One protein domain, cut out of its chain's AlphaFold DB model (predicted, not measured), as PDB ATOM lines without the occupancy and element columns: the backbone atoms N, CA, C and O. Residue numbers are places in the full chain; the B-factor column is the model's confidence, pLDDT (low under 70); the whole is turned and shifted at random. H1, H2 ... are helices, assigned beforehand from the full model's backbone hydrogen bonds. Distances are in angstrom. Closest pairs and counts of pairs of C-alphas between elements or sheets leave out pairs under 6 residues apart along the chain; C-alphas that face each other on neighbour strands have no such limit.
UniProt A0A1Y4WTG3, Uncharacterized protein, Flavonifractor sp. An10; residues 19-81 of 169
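What this domain is: This is residues 19 to 81 of the 169 residues of an uncharacterized protein of Flavonifractor sp. An10 (UniProt A0A1Y4WTG3). One long helix, H1, makes most of a rod, and near its last residues the short helix H2 sets off crosswise from it, joined by a loop that folds back. Residues 19 to 43 stick out as a free arm. The printed part has 63 residues with two named helices, H1 then H2, and no named strand, class all helix. It is extended, with a radius of gyration of the C-alphas of 18.4 A and spans of 60 by 23 by 18 A.

How they stand to each other: Look first at H1, residues 20 to 54, then at H2, residues 66 to 76. H1 touches H2 with residues 44 to 51 alone; the closest C-alphas, those of Lys 48 and Glu 66, are 5.9 A apart. Their lines are only just about perpendicular, at 71 degrees. In H1 and H2 every O i to N i+4 pair is within hydrogen-bond range.

Where its parts are: Find C-alpha 20 at (-19.353, -17.501, 35.130); from there H1 runs 51.1 A to C-alpha 54 at (-14.065, -57.321, 3.512). H2 runs 15.1 A from C-alpha 66 to C-alpha 76 at (-1.286, -58.526, 8.797).

The domain as a whole: The two C-alphas farthest apart, those of Asn 19 and Ser 80, are 61.3 A apart. The link from H1 to H2, 11 residues, is long. The printed part has no cut, and no printed residue is under 70 in pLDDT.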
ATOM      1  N   ASN A  19     -18.337 -18.624  39.550       87.19
ATOM      2  CA  ASN A  19     -17.672 -17.781  38.563       87.19
ATOM      3  C   ASN A  19     -18.134 -18.190  37.163       87.19
ATOM      4  O   ASN A  19     -17.864 -19.309  36.726       87.19
ATOM      5  N   ASN A  20     -18.797 -17.269  36.463       90.38
ATOM      6  CA  ASN A  20     -19.353 -17.501  35.130       90.38
ATOM      7  C   ASN A  20     -18.285 -17.950  34.125       90.38
ATOM      8  O   ASN A  20     -18.532 -18.875  33.366       90.38
ATOM      9  N   TYR A  21     -17.068 -17.395  34.196       92.75
ATOM     10  CA  TYR A  21     -15.966 -17.819  33.327       92.75
ATOM     11  C   TYR A  21     -15.611 -19.300  33.520       92.75
ATOM     12  O   TYR A  21     -15.420 -20.028  32.550       92.75
ATOM     13  N   LEU A  22     -15.545 -19.762  34.774       91.06
ATOM     14  CA  LEU A  22     -15.235 -21.163  35.071       91.06
ATOM     15  C   LEU A  22     -16.378 -22.089  34.640       91.06
ATOM     16  O   LEU A  22     -16.114 -23.183  34.151       91.06
ATOM     17  N   LEU A  23     -17.629 -21.645  34.785       92.25
ATOM     18  CA  LEU A  23     -18.800 -22.387  34.314       92.25
ATOM     19  C   LEU A  23     -18.801 -22.522  32.787       92.25
ATOM     20  O   LEU A  23     -18.972 -23.627  32.280       92.25
ATOM     21  N   ASP A  24     -18.539 -21.434  32.063       94.44
ATOM     22  CA  ASP A  24     -18.450 -21.446  30.601       94.44
ATOM     23  C   ASP A  24     -17.309 -22.353  30.128       94.44
ATOM     24  O   ASP A  24     -17.502 -23.186  29.243       94.44
ATOM     25  N   GLN A  25     -16.139 -22.275  30.774       95.56
ATOM     26  CA  GLN A  25     -15.016 -23.162  30.479       95.56
ATOM     27  C   GLN A  25     -15.382 -24.637  30.704       95.56
ATOM     28  O   GLN A  25     -15.069 -25.482  29.867       95.56
ATOM     29  N   MET A  26     -16.047 -24.964  31.818       95.81
ATOM     30  CA  MET A  26     -16.502 -26.330  32.093       95.81
ATOM     31  C   MET A  26     -17.506 -26.816  31.046       95.81
ATOM     32  O   MET A  26     -17.382 -27.945  30.578       95.81
ATOM     33  N   ASN A  27     -18.458 -25.972  30.645       96.25
ATOM     34  CA  ASN A  27     -19.450 -26.320  29.630       96.25
ATOM     35  C   ASN A  27     -18.794 -26.624  28.280       96.25
ATOM     36  O   ASN A  27     -19.095 -27.653  27.679       96.25
ATOM     37  N   ILE A  28     -17.843 -25.791  27.846       97.44
ATOM     38  CA  ILE A  28     -17.081 -26.019  26.610       97.44
ATOM     39  C   ILE A  28     -16.298 -27.336  26.693       97.44
ATOM     40  O   ILE A  28     -16.294 -28.118  25.747       97.44
ATOM     41  N   LEU A  29     -15.648 -27.618  27.827       98.00
ATOM     42  CA  LEU A  29     -14.902 -28.866  28.009       98.00
ATOM     43  C   LEU A  29     -15.811 -30.099  27.952       98.00
ATOM     44  O   LEU A  29     -15.443 -31.093  27.328       98.00
ATOM     45  N   LEU A  30     -16.992 -30.034  28.569       98.19
ATOM     46  CA  LEU A  30     -17.984 -31.107  28.497       98.19
ATOM     47  C   LEU A  30     -18.497 -31.304  27.070       98.19
ATOM     48  O   LEU A  30     -18.654 -32.439  26.629       98.19
ATOM     49  N   GLU A  31     -18.720 -30.219  26.332       98.12
ATOM     50  CA  GLU A  31     -19.117 -30.295  24.928       98.12
ATOM     51  C   GLU A  31     -18.038 -30.985  24.081       98.12
ATOM     52  O   GLU A  31     -18.341 -31.928  23.352       98.12
ATOM     53  N   LEU A  32     -16.771 -30.587  24.226       98.25
ATOM     54  CA  LEU A  32     -15.643 -31.203  23.520       98.25
ATOM     55  C   LEU A  32     -15.459 -32.681  23.875       98.25
ATOM     56  O   LEU A  32     -15.152 -33.499  23.003       98.25
ATOM     57  N   TYR A  33     -15.650 -33.027  25.147       98.06
ATOM     58  CA  TYR A  33     -15.622 -34.410  25.602       98.06
ATOM     59  C   TYR A  33     -16.710 -35.234  24.900       98.06
ATOM     60  O   TYR A  33     -16.401 -36.226  24.244       98.06
ATOM     61  N   ASN A  34     -17.957 -34.760  24.924       97.81
ATOM     62  CA  ASN A  34     -19.082 -35.440  24.276       97.81
ATOM     63  C   ASN A  34     -18.906 -35.553  22.753       97.81
ATOM     64  O   ASN A  34     -19.229 -36.582  22.164       97.81
ATOM     65  N   GLN A  35     -18.366 -34.519  22.104       98.25
ATOM     66  CA  GLN A  35     -18.033 -34.568  20.678       98.25
ATOM     67  C   GLN A  35     -16.950 -35.610  20.374       98.25
ATOM     68  O   GLN A  35     -16.963 -36.213  19.301       98.25
ATOM     69  N   SER A  36     -16.003 -35.812  21.291       97.94
ATOM     70  CA  SER A  36     -14.944 -36.812  21.136       97.94
ATOM     71  C   SER A  36     -15.504 -38.225  21.260       97.94
ATOM     72  O   SER A  36     -15.237 -39.039  20.383       97.94
ATOM     73  N   GLU A  37     -16.335 -38.484  22.273       98.12
ATOM     74  CA  GLU A  37     -17.044 -39.764  22.444       98.12
ATOM     75  C   GLU A  37     -17.879 -40.101  21.198       98.12
ATOM     76  O   GLU A  37     -17.712 -41.164  20.608       98.12
ATOM     77  N   TYR A  38     -18.670 -39.144  20.696       98.25
ATOM     78  CA  TYR A  38     -19.457 -39.338  19.472       98.25
ATOM     79  C   TYR A  38     -18.589 -39.717  18.263       98.25
ATOM     80  O   TYR A  38     -18.944 -40.597  17.481       98.25
ATOM     81  N   LYS A  39     -17.435 -39.060  18.094       98.25
ATOM     82  CA  LYS A  39     -16.517 -39.367  16.989       98.25
ATOM     83  C   LYS A  39     -15.873 -40.743  17.133       98.25
ATOM     84  O   LYS A  39     -15.612 -41.378  16.115       98.25
ATOM     85  N   VAL A  40     -15.601 -41.193  18.356       97.69
ATOM     86  CA  VAL A  40     -15.106 -42.553  18.610       97.69
ATOM     87  C   VAL A  40     -16.166 -43.573  18.193       97.69
ATOM     88  O   VAL A  40     -15.864 -44.446  17.384       97.69
ATOM     89  N   ASP A  41     -17.415 -43.395  18.626       97.56
ATOM     90  CA  ASP A  41     -18.527 -44.287  18.267       97.56
ATOM     91  C   ASP A  41     -18.798 -44.320  16.752       97.56
ATOM     92  O   ASP A  41     -19.061 -45.376  16.159       97.56
ATOM     93  N   GLU A  42     -18.710 -43.160  16.096       98.06
ATOM     94  CA  GLU A  42     -18.841 -43.039  14.645       98.06
ATOM     95  C   GLU A  42     -17.732 -43.814  13.917       98.06
ATOM     96  O   GLU A  42     -18.003 -44.547  12.960       98.06
ATOM     97  N   LEU A  43     -16.479 -43.683  14.365       97.44
ATOM     98  CA  LEU A  43     -15.350 -44.406  13.784       97.44
ATOM     99  C   LEU A  43     -15.467 -45.913  14.012       97.44
ATOM    100  O   LEU A  43     -15.265 -46.675  13.067       97.44
ATOM    101  N   ASP A  44     -15.851 -46.344  15.209       96.56
ATOM    102  CA  ASP A  44     -16.062 -47.757  15.521       96.56
ATOM    103  C   ASP A  44     -17.138 -48.377  14.625       96.56
ATOM    104  O   ASP A  44     -16.976 -49.493  14.124       96.56
ATOM    105  N   SER A  45     -18.217 -47.637  14.366       96.44
ATOM    106  CA  SER A  45     -19.284 -48.063  13.455       96.44
ATOM    107  C   SER A  45     -18.775 -48.199  12.015       96.44
ATOM    108  O   SER A  45     -18.964 -49.241  11.386       96.44
ATOM    109  N   ARG A  46     -18.022 -47.209  11.515       97.19
ATOM    110  CA  ARG A  46     -17.413 -47.254  10.172       97.19
ATOM    111  C   ARG A  46     -16.396 -48.386  10.021       97.19
ATOM    112  O   ARG A  46     -16.325 -49.014   8.966       97.19
ATOM    113  N   ILE A  47     -15.606 -48.669  11.059       96.31
ATOM    114  CA  ILE A  47     -14.649 -49.784  11.053       96.31
ATOM    115  C   ILE A  47     -15.400 -51.111  10.947       96.31
ATOM    116  O   ILE A  47     -15.019 -51.955  10.134       96.31
ATOM    117  N   LYS A  48     -16.483 -51.291  11.714       94.62
ATOM    118  CA  LYS A  48     -17.325 -52.497  11.642       94.62
ATOM    119  C   LYS A  48     -17.889 -52.707  10.239       94.62
ATOM    120  O   LYS A  48     -17.768 -53.807   9.705       94.62
ATOM    121  N   GLU A  49     -18.425 -51.661   9.613       95.50
ATOM    122  CA  GLU A  49     -18.911 -51.720   8.227       95.50
ATOM    123  C   GLU A  49     -17.806 -52.125   7.243       95.50
ATOM    124  O   GLU A  49     -18.017 -52.982   6.383       95.50
ATOM    125  N   CYS A  50     -16.601 -51.567   7.395       93.50
ATOM    126  CA  CYS A  50     -15.460 -51.917   6.550       93.50
ATOM    127  C   CYS A  50     -15.041 -53.384   6.721       93.50
ATOM    128  O   CYS A  50     -14.763 -54.063   5.732       93.50
ATOM    129  N   VAL A  51     -15.001 -53.890   7.958       92.06
ATOM    130  CA  VAL A  51     -14.664 -55.293   8.246       92.06
ATOM    131  C   VAL A  51     -15.715 -56.238   7.664       92.06
ATOM    132  O   VAL A  51     -15.345 -57.231   7.040       92.06
ATOM    133  N   LEU A  52     -17.003 -55.907   7.795       90.94
ATOM    134  CA  LEU A  52     -18.096 -56.676   7.194       90.94
ATOM    135  C   LEU A  52     -18.016 -56.683   5.661       90.94
ATOM    136  O   LEU A  52     -18.243 -57.720   5.049       90.94
ATOM    137  N   GLY A  53     -17.640 -55.562   5.038       90.88
ATOM    138  CA  GLY A  53     -17.459 -55.476   3.586       90.88
ATOM    139  C   GLY A  53     -16.259 -56.267   3.047       90.88
ATOM    140  O   GLY A  53     -16.282 -56.702   1.898       90.88
ATOM    141  N   ILE A  54     -15.213 -56.464   3.858       90.00
ATOM    142  CA  ILE A  54     -14.065 -57.321   3.512       90.00
ATOM    143  C   ILE A  54     -14.422 -58.810   3.647       90.00
ATOM    144  O   ILE A  54     -13.829 -59.628   2.946       90.00
ATOM    145  N   ASP A  55     -15.355 -59.141   4.548       88.69
ATOM    146  CA  ASP A  55     -15.768 -60.502   4.918       88.69
ATOM    147  C   ASP A  55     -14.570 -61.448   5.164       88.69
ATOM    148  O   ASP A  55     -14.335 -62.423   4.440       88.69
ATOM    149  N   PRO A  56     -13.705 -61.125   6.146       85.75
ATOM    150  CA  PRO A  56     -12.509 -61.907   6.390       85.75
ATOM    151  C   PRO A  56     -12.868 -63.298   6.945       85.75
ATOM    152  O   PRO A  56     -13.798 -63.429   7.739       85.75
ATOM    153  N   PRO A  57     -12.057 -64.342   6.674       84.44
ATOM    154  CA  PRO A  57     -12.332 -65.712   7.135       84.44
ATOM    155  C   PRO A  57     -12.461 -65.879   8.658       84.44
ATOM    156  O   PRO A  57     -12.923 -66.914   9.130       84.44
ATOM    157  N   CYS A  58     -11.996 -64.896   9.434       83.19
ATOM    158  CA  CYS A  58     -12.075 -64.867  10.891       83.19
ATOM    159  C   CYS A  58     -13.373 -64.254  11.445       83.19
ATOM    160  O   CYS A  58     -13.599 -64.372  12.645       83.19
ATOM    161  N   LEU A  59     -14.226 -63.647  10.613       85.25
ATOM    162  CA  LEU A  59     -15.501 -63.042  11.025       85.25
ATOM    163  C   LEU A  59     -16.489 -64.020  11.688       85.25
ATOM    164  O   LEU A  59     -17.100 -63.645  12.685       85.25
ATOM    165  N   PRO A  60     -16.619 -65.286  11.241       86.31
ATOM    166  CA  PRO A  60     -17.546 -66.239  11.856       86.31
ATOM    167  C   PRO A  60     -17.059 -66.827  13.190       86.31
ATOM    168  O   PRO A  60     -17.734 -67.688  13.757       86.31
ATOM    169  N   LEU A  61     -15.863 -66.459  13.666       85.69
ATOM    170  CA  LEU A  61     -15.271 -67.072  14.853       85.69
ATOM    171  C   LEU A  61     -15.988 -66.587  16.126       85.69
ATOM    172  O   LEU A  61     -15.944 -65.395  16.437       85.69
ATOM    173  N   PRO A  62     -16.611 -67.488  16.911       84.88
ATOM    174  CA  PRO A  62     -17.296 -67.093  18.134       84.88
ATOM    175  C   PRO A  62     -16.296 -66.544  19.161       84.88
ATOM    176  O   PRO A  62     -15.253 -67.147  19.413       84.88
ATOM    177  N   GLY A  63     -16.638 -65.413  19.783       84.38
ATOM    178  CA  GLY A  63     -15.829 -64.787  20.834       84.38
ATOM    179  C   GLY A  63     -14.755 -63.807  20.349       84.38
ATOM    180  O   GLY A  63     -13.988 -63.318  21.175       84.38
ATOM    181  N   ILE A  64     -14.702 -63.493  19.050       87.75
ATOM    182  CA  ILE A  64     -13.834 -62.446  18.494       87.75
ATOM    183  C   ILE A  64     -14.704 -61.268  18.040       87.75
ATOM    184  O   ILE A  64     -15.630 -61.451  17.258       87.75
ATOM    185  N   ALA A  65     -14.402 -60.059  18.521       90.31
ATOM    186  CA  ALA A  65     -15.121 -58.844  18.132       90.31
ATOM    187  C   ALA A  65     -14.615 -58.290  16.789       90.31
ATOM    188  O   ALA A  65     -13.423 -58.380  16.480       90.31
ATOM    189  N   GLU A  66     -15.471 -57.621  16.025       91.94
ATOM    190  CA  GLU A  66     -15.152 -57.075  14.699       91.94
ATOM    191  C   GLU A  66     -14.003 -56.059  14.750       91.94
ATOM    192  O   GLU A  66     -13.130 -56.066  13.884       91.94
ATOM    193  N   LEU A  67     -13.933 -55.241  15.807       92.75
ATOM    194  CA  LEU A  67     -12.824 -54.303  16.019       92.75
ATOM    195  C   LEU A  67     -11.487 -55.032  16.211       92.75
ATOM    196  O   LEU A  67     -10.461 -54.609  15.686       92.75
ATOM    197  N   SER A  68     -11.487 -56.173  16.908       92.50
ATOM    198  CA  SER A  68     -10.269 -56.976  17.067       92.50
ATOM    199  C   SER A  68      -9.837 -57.618  15.747       92.50
ATOM    200  O   SER A  68      -8.646 -57.675  15.449       92.50
ATOM    201  N   ILE A  69     -10.799 -58.008  14.906       92.12
ATOM    202  CA  ILE A  69     -10.529 -58.468  13.541       92.12
ATOM    203  C   ILE A  69      -9.937 -57.334  12.705       92.12
ATOM    204  O   ILE A  69      -8.967 -57.573  11.988       92.12
ATOM    205  N   ALA A  70     -10.454 -56.107  12.830       92.81
ATOM    206  CA  ALA A  70      -9.904 -54.933  12.155       92.81
ATOM    207  C   ALA A  70      -8.424 -54.726  12.502       92.81
ATOM    208  O   ALA A  70      -7.606 -54.559  11.600       92.81
ATOM    209  N   VAL A  71      -8.074 -54.814  13.791       92.56
ATOM    210  CA  VAL A  71      -6.687 -54.692  14.267       92.56
ATOM    211  C   VAL A  71      -5.811 -55.820  13.714       92.56
ATOM    212  O   VAL A  71      -4.728 -55.578  13.188       92.56
ATOM    213  N   ILE A  72      -6.282 -57.069  13.760       90.00
ATOM    214  CA  ILE A  72      -5.538 -58.204  13.190       90.00
ATOM    215  C   ILE A  72      -5.304 -57.996  11.687       90.00
ATOM    216  O   ILE A  72      -4.200 -58.217  11.184       90.00
ATOM    217  N   LEU A  73      -6.327 -57.549  10.958       89.62
ATOM    218  CA  LEU A  73      -6.234 -57.262   9.531       89.62
ATOM    219  C   LEU A  73      -5.303 -56.088   9.230       89.62
ATOM    220  O   LEU A  73      -4.574 -56.161   8.241       89.62
ATOM    221  N   SER A  74      -5.290 -55.033  10.049       90.62
ATOM    222  CA  SER A  74      -4.391 -53.893   9.850       90.62
ATOM    223  C   SER A  74      -2.931 -54.284  10.054       90.62
ATOM    224  O   SER A  74      -2.083 -53.880   9.258       90.62
ATOM    225  N   GLU A  75      -2.650 -55.134  11.047       88.38
ATOM    226  CA  GLU A  75      -1.300 -55.639  11.328       88.38
ATOM    227  C   GLU A  75      -0.805 -56.608  10.247       88.38
ATOM    228  O   GLU A  75       0.314 -56.499   9.741       88.38
ATOM    229  N   LEU A  76      -1.651 -57.554   9.831       87.00
ATOM    230  CA  LEU A  76      -1.286 -58.526   8.797       87.00
ATOM    231  C   LEU A  76      -1.308 -57.923   7.388       87.00
ATOM    232  O   LEU A  76      -0.626 -58.415   6.482       87.00
ATOM    233  N   ARG A  77      -2.102 -56.866   7.186       83.12
ATOM    234  CA  ARG A  77      -2.405 -56.159   5.931       83.12
ATOM    235  C   ARG A  77      -3.111 -56.997   4.858       83.12
ATOM    236  O   ARG A  77      -3.945 -56.467   4.135       83.12
ATOM    237  N   SER A  78      -2.760 -58.272   4.687       82.94
ATOM    238  CA  SER A  78      -3.487 -59.251   3.865       82.94
ATOM    239  C   SER A  78      -2.962 -60.668   4.113       82.94
ATOM    240  O   SER A  78      -1.750 -60.894   4.088       82.94
ATOM    241  N   PHE A  79      -3.863 -61.645   4.236       81.56
ATOM    242  CA  PHE A  79      -3.496 -63.061   4.379       81.56
ATOM    243  C   PHE A  79      -2.783 -63.634   3.147       81.56
ATOM    244  O   PHE A  79      -1.953 -64.528   3.280       81.56
ATOM    245  N   SER A  80      -3.041 -63.084   1.955       84.00
ATOM    246  CA  SER A  80      -2.454 -63.561   0.691       84.00
ATOM    247  C   SER A  80      -0.928 -63.433   0.627       84.00
ATOM    248  O   SER A  80      -0.269 -64.141  -0.132       84.00
ATOM    249  N   LYS A  81      -0.343 -62.557   1.452       84.56
ATOM    250  CA  LYS A  81       1.110 -62.357   1.528       84.56
ATOM    251  C   LYS A  81       1.829 -63.521   2.205       84.56
ATOM    252  O   LYS A  81       3.034 -63.689   2.033       84.56
TER     253      LYS A  81